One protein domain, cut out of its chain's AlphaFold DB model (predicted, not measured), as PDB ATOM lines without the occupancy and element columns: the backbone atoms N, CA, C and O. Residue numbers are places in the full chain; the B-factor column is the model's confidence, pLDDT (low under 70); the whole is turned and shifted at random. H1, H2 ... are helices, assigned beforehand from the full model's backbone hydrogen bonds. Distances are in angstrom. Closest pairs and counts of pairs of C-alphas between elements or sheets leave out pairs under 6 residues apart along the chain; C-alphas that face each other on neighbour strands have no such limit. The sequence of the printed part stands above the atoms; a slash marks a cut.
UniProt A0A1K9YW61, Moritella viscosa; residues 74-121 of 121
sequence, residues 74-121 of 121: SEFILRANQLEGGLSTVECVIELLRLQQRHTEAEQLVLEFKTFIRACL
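This is residues 74 to 121 of the 121 residues of a protein of Moritella viscosa (UniProt A0A1K9YW61). Residues 74 to 88 make a wide loop ahead of a helical hairpin, in which the short helix H1 and the longer H2 lie side by side. The loop lies beyond the first residue of H1, on the same side of H2 as H1. The printed part has 48 residues, with two named helices, H1 then H2, and no named strand; its class is all helix. It is flat, 32 by 24 by 11 A, and only just compact, close to loose, with a radius of gyration of the C-alphas of 11.2 A.

Ser 74 has its C-alpha at (204.332, 171.318, 91.305). H1, residues 89 to 99, begins at C-alpha 89 (200.332, 176.890, 99.226) and measures 15.5 A from first to last C-alpha. H2, residues 103 to 120, measures 25.8 A and ends at C-alpha 120 (188.819, 168.817, 89.752).

H1 and H2 form a helical hairpin with a tight link of 3 residues. They touch; the closest C-alphas, of Ile 94 and Ala 106, are 4.9 A apart. They run opposite ways at a shallow tilt of 20 degrees. In both, every O i to N i+4 pair is within hydrogen-bond range.

The C-alphas farthest apart, of Ala 80 and Gln 101, are 31.8 A apart. The printed part has no cut and ends at Leu 121, the chain's last residue. Residues 80 to 85 have pLDDT under 70.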
ATOM      1  N   SER A  74     205.601 171.362  90.581       81.62
ATOM      2  CA  SER A  74     204.332 171.318  91.305       81.62
ATOM      3  C   SER A  74     203.345 170.364  90.618       81.62
ATOM      4  O   SER A  74     203.158 170.412  89.402       81.62
ATOM      5  N   GLU A  75     202.673 169.523  91.404       82.38
ATOM      6  CA  GLU A  75     201.577 168.661  90.944       82.38
ATOM      7  C   GLU A  75     200.264 169.462  90.773       82.38
ATOM      8  O   GLU A  75     199.279 168.958  90.228       82.38
ATOM      9  N   PHE A  76     200.231 170.732  91.204       81.44
ATOM     10  CA  PHE A  76     199.054 171.601  91.142       81.44
ATOM     11  C   PHE A  76     198.774 172.185  89.743       81.44
ATOM     12  O   PHE A  76     198.825 173.399  89.518       81.44
ATOM     13  N   ILE A  77     198.423 171.333  88.784       74.81
ATOM     14  CA  ILE A  77     198.275 171.713  87.367       74.81
ATOM     15  C   ILE A  77     197.049 172.582  87.033       74.81
ATOM     16  O   ILE A  77     196.906 173.034  85.900       74.81
ATOM     17  N   LEU A  78     196.173 172.876  88.000       76.81
ATOM     18  CA  LEU A  78     195.002 173.742  87.790       76.81
ATOM     19  C   LEU A  78     195.375 175.216  87.532       76.81
ATOM     20  O   LEU A  78     194.515 176.027  87.187       76.81
ATOM     21  N   ARG A  79     196.651 175.590  87.689       72.00
ATOM     22  CA  ARG A  79     197.143 176.943  87.415       72.00
ATOM     23  C   ARG A  79     197.912 176.988  86.094       72.00
ATOM     24  O   ARG A  79     198.999 176.440  85.998       72.00
ATOM     25  N   ALA A  80     197.406 177.743  85.117       62.88
ATOM     26  CA  ALA A  80     198.011 177.856  83.782       62.88
ATOM     27  C   ALA A  80     199.437 178.460  83.763       62.88
ATOM     28  O   ALA A  80     200.229 178.126  82.890       62.88
ATOM     29  N   ASN A  81     199.780 179.321  84.732       64.81
ATOM     30  CA  ASN A  81     201.094 179.972  84.838       64.81
ATOM     31  C   ASN A  81     201.855 179.456  86.069       64.81
ATOM     32  O   ASN A  81     201.897 180.107  87.124       64.81
ATOM     33  N   GLN A  82     202.419 178.255  85.978       63.72
ATOM     34  CA  GLN A  82     203.372 177.773  86.973       63.72
ATOM     35  C   GLN A  82     204.783 178.271  86.646       63.72
ATOM     36  O   GLN A  82     205.264 178.123  85.530       63.72
ATOM     37  N   LEU A  83     205.417 178.915  87.628       65.44
ATOM     38  CA  LEU A  83     206.848 179.201  87.583       65.44
ATOM     39  C   LEU A  83     207.582 177.897  87.898       65.44
ATOM     40  O   LEU A  83     207.138 177.151  88.773       65.44
ATOM     41  N   GLU A  84     208.689 177.634  87.212       63.34
ATOM     42  CA  GLU A  84     209.558 176.494  87.512       63.34
ATOM     43  C   GLU A  84     210.048 176.589  88.970       63.34
ATOM     44  O   GLU A  84     210.446 177.661  89.427       63.34
ATOM     45  N   GLY A  85     209.908 175.501  89.737       64.44
ATOM     46  CA  GLY A  85     210.178 175.473  91.185       64.44
ATOM     47  C   GLY A  85     209.117 176.145  92.074       64.44
ATOM     48  O   GLY A  85     209.252 176.166  93.296       64.44
ATOM     49  N   GLY A  86     208.041 176.690  91.499       73.75
ATOM     50  CA  GLY A  86     207.014 177.412  92.242       73.75
ATOM     51  C   GLY A  86     205.916 176.509  92.807       73.75
ATOM     52  O   GLY A  86     204.897 176.322  92.143       73.75
ATOM     53  N   LEU A  87     206.084 176.047  94.047       82.81
ATOM     54  CA  LEU A  87     205.073 175.292  94.801       82.81
ATOM     55  C   LEU A  87     203.763 176.078  95.020       82.81
ATOM     56  O   LEU A  87     203.753 177.310  95.114       82.81
ATOM     57  N   SER A  88     202.644 175.359  95.117       87.69
ATOM     58  CA  SER A  88     201.378 175.881  95.648       87.69
ATOM     59  C   SER A  88     201.417 176.008  97.176       87.69
ATOM     60  O   SER A  88     202.267 175.417  97.835       87.69
ATOM     61  N   THR A  89     200.459 176.734  97.764       89.38
ATOM     62  CA  THR A  89     200.332 176.890  99.226       89.38
ATOM     63  C   THR A  89     200.320 175.541  99.954       89.38
ATOM     64  O   THR A  89     201.013 175.376 100.953       89.38
ATOM     65  N   VAL A  90     199.574 174.559  99.435       91.81
ATOM     66  CA  VAL A  90     199.476 173.216 100.032       91.81
ATOM     67  C   VAL A  90     200.804 172.472  99.939       91.81
ATOM     68  O   VAL A  90     201.245 171.885 100.921       91.81
ATOM     69  N   GLU A  91     201.477 172.533  98.794       91.06
ATOM     70  CA  GLU A  91     202.779 171.885  98.619       91.06
ATOM     71  C   GLU A  91     203.857 172.521  99.499       91.06
ATOM     72  O   GLU A  91     204.652 171.802 100.096       91.06
ATOM     73  N   CYS A  92     203.837 173.847  99.664       90.00
ATOM     74  CA  CYS A  92     204.684 174.521 100.643       90.00
ATOM     75  C   CYS A  92     204.456 173.944 102.046       90.00
ATOM     76  O   CYS A  92     205.415 173.610 102.728       90.00
ATOM     77  N   VAL A  93     203.200 173.773 102.473       92.50
ATOM     78  CA  VAL A  93     202.881 173.189 103.788       92.50
ATOM     79  C   VAL A  93     203.364 171.740 103.903       92.50
ATOM     80  O   VAL A  93     203.925 171.379 104.934       92.50
ATOM     81  N   ILE A  94     203.204 170.921 102.859       93.00
ATOM     82  CA  ILE A  94     203.709 169.537 102.829       93.00
ATOM     83  C   ILE A  94     205.226 169.511 103.050       93.00
ATOM     84  O   ILE A  94     205.716 168.756 103.891       93.00
ATOM     85  N   GLU A  95     205.973 170.353 102.336       90.56
ATOM     86  CA  GLU A  95     207.427 170.432 102.483       90.56
ATOM     87  C   GLU A  95     207.837 170.937 103.872       90.56
ATOM     88  O   GLU A  95     208.739 170.371 104.489       90.56
ATOM     89  N   LEU A  96     207.129 171.925 104.428       90.94
ATOM     90  CA  LEU A  96     207.367 172.393 105.798       90.94
ATOM     91  C   LEU A  96     207.148 171.279 106.832       90.94
ATOM     92  O   LEU A  96     207.964 171.113 107.737       90.94
ATOM     93  N   LEU A  97     206.089 170.475 106.687       92.31
ATOM     94  CA  LEU A  97     205.834 169.330 107.567       92.31
ATOM     95  C   LEU A  97     206.949 168.281 107.470       92.31
ATOM     96  O   LEU A  97     207.379 167.745 108.492       92.31
ATOM     97  N   ARG A  98     207.457 168.011 106.260       91.88
ATOM     98  CA  ARG A  98     208.586 167.092 106.047       91.88
ATOM     99  C   ARG A  98     209.867 167.598 106.703       91.88
ATOM    100  O   ARG A  98     210.544 166.808 107.356       91.88
ATOM    101  N   LEU A  99     210.173 168.890 106.574       88.69
ATOM    102  CA  LEU A  99     211.335 169.509 107.223       88.69
ATOM    103  C   LEU A  99     211.247 169.432 108.753       88.69
ATOM    104  O   LEU A  99     212.255 169.190 109.406       88.69
ATOM    105  N   GLN A 100     210.039 169.541 109.309       89.50
ATOM    106  CA  GLN A 100     209.770 169.364 110.741       89.50
ATOM    107  C   GLN A 100     209.679 167.892 111.187       89.50
ATOM    108  O   GLN A 100     209.247 167.620 112.304       89.50
ATOM    109  N   GLN A 101     210.035 166.929 110.326       91.94
ATOM    110  CA  GLN A 101     209.948 165.482 110.588       91.94
ATOM    111  C   GLN A 101     208.525 164.968 110.884       91.94
ATOM    112  O   GLN A 101     208.333 163.848 111.362       91.94
ATOM    113  N   ARG A 102     207.489 165.743 110.543       93.94
ATOM    114  CA  ARG A 102     206.067 165.393 110.712       93.94
ATOM    115  C   ARG A 102     205.557 164.607 109.505       93.94
ATOM    116  O   ARG A 102     204.566 164.960 108.867       93.94
ATOM    117  N   HIS A 103     206.262 163.526 109.180       94.75
ATOM    118  CA  HIS A 103     206.059 162.768 107.944       94.75
ATOM    119  C   HIS A 103     204.641 162.204 107.804       94.75
ATOM    120  O   HIS A 103     204.079 162.253 106.717       94.75
ATOM    121  N   THR A 104     204.030 161.720 108.887       97.31
ATOM    122  CA  THR A 104     202.661 161.184 108.845       97.31
ATOM    123  C   THR A 104     201.648 162.232 108.384       97.31
ATOM    124  O   THR A 104     200.810 161.947 107.535       97.31
ATOM    125  N   GLU A 105     201.751 163.454 108.904       97.00
ATOM    126  CA  GLU A 105     200.847 164.554 108.556       97.00
ATOM    127  C   GLU A 105     201.108 165.060 107.137       97.00
ATOM    128  O   GLU A 105     200.167 165.339 106.397       97.00
ATOM    129  N   ALA A 106     202.382 165.114 106.733       95.88
ATOM    130  CA  ALA A 106     202.758 165.454 105.368       95.88
ATOM    131  C   ALA A 106     202.145 164.475 104.356       95.88
ATOM    132  O   ALA A 106     201.517 164.902 103.391       95.88
ATOM    133  N   GLU A 107     202.279 163.167 104.586       96.06
ATOM    134  CA  GLU A 107     201.764 162.148 103.665       96.06
ATOM    135  C   GLU A 107     200.232 162.076 103.658       96.06
ATOM    136  O   GLU A 107     199.629 161.852 102.606       96.06
ATOM    137  N   GLN A 108     199.581 162.338 104.795       97.31
ATOM    138  CA  GLN A 108     198.128 162.491 104.821       97.31
ATOM    139  C   GLN A 108     197.685 163.674 103.946       97.31
ATOM    140  O   GLN A 108     196.797 163.519 103.106       97.31
ATOM    141  N   LEU A 109     198.337 164.831 104.086       96.25
ATOM    142  CA  LEU A 109     198.018 166.015 103.291       96.25
ATOM    143  C   LEU A 109     198.290 165.793 101.794       96.25
ATOM    144  O   LEU A 109     197.505 166.238 100.960       96.25
ATOM    145  N   VAL A 110     199.343 165.046 101.439       94.88
ATOM    146  CA  VAL A 110     199.606 164.615 100.053       94.88
ATOM    147  C   VAL A 110     198.438 163.795  99.500       94.88
ATOM    148  O   VAL A 110     198.020 164.013  98.360       94.88
ATOM    149  N   LEU A 111     197.895 162.852 100.274       95.56
ATOM    150  CA  LEU A 111     196.776 162.016  99.833       95.56
ATOM    151  C   LEU A 111     195.500 162.840  99.613       95.56
ATOM    152  O   LEU A 111     194.818 162.671  98.595       95.56
ATOM    153  N   GLU A 112     195.190 163.744 100.540       95.19
ATOM    154  CA  GLU A 112     194.047 164.656 100.432       95.19
ATOM    155  C   GLU A 112     194.196 165.583  99.220       95.19
ATOM    156  O   GLU A 112     193.276 165.707  98.409       95.19
ATOM    157  N   PHE A 113     195.387 166.147  99.021       93.75
ATOM    158  CA  PHE A 113     195.710 166.998  97.882       93.75
ATOM    159  C   PHE A 113     195.562 166.270  96.536       93.75
ATOM    160  O   PHE A 113     194.931 166.784  95.611       93.75
ATOM    161  N   LYS A 114     196.061 165.032  96.433       92.44
ATOM    162  CA  LYS A 114     195.896 164.197  95.230       92.44
ATOM    163  C   LYS A 114     194.437 163.856  94.960       92.44
ATOM    164  O   LYS A 114     194.015 163.823  93.804       92.44
ATOM    165  N   THR A 115     193.664 163.605  96.013       93.69
ATOM    166  CA  THR A 115     192.222 163.355  95.905       93.69
ATOM    167  C   THR A 115     191.497 164.592  95.382       93.69
ATOM    168  O   THR A 115     190.687 164.477  94.465       93.69
ATOM    169  N   PHE A 116     191.843 165.775  95.896       92.38
ATOM    170  CA  PHE A 116     191.309 167.050  95.426       92.38
ATOM    171  C   PHE A 116     191.606 167.293  93.943       92.38
ATOM    172  O   PHE A 116     190.680 167.543  93.176       92.38
ATOM    173  N   ILE A 117     192.866 167.149  93.509       90.62
ATOM    174  CA  ILE A 117     193.235 167.336  92.095       90.62
ATOM    175  C   ILE A 117     192.423 166.402  91.193       90.62
ATOM    176  O   ILE A 117     191.858 166.857  90.204       90.62
ATOM    177  N   ARG A 118     192.316 165.115  91.549       89.75
ATOM    178  CA  ARG A 118     191.535 164.134  90.777       89.75
ATOM    179  C   ARG A 118     190.050 164.472  90.688       89.75
ATOM    180  O   ARG A 118     189.423 164.078  89.721       89.75
ATOM    181  N   ALA A 119     189.486 165.137  91.693       89.75
ATOM    182  CA  ALA A 119     188.086 165.552  91.676       89.75
ATOM    183  C   ALA A 119     187.844 166.809  90.821       89.75
ATOM    184  O   ALA A 119     186.705 167.082  90.447       89.75
ATOM    185  N   CYS A 120     188.891 167.589  90.543       83.06
ATOM    186  CA  CYS A 120     188.819 168.817  89.752       83.06
ATOM    187  C   CYS A 120     189.199 168.636  88.272       83.06
ATOM    188  O   CYS A 120     188.997 169.572  87.497       83.06
ATOM    189  N   LEU A 121     189.768 167.485  87.904       73.31
ATOM    190  CA  LEU A 121     190.108 167.090  86.532       73.31
ATOM    191  C   LEU A 121     189.018 166.187  85.949       73.31
ATOM    192  O   LEU A 121     188.727 166.350  84.744       73.31
TER     193      LEU A 121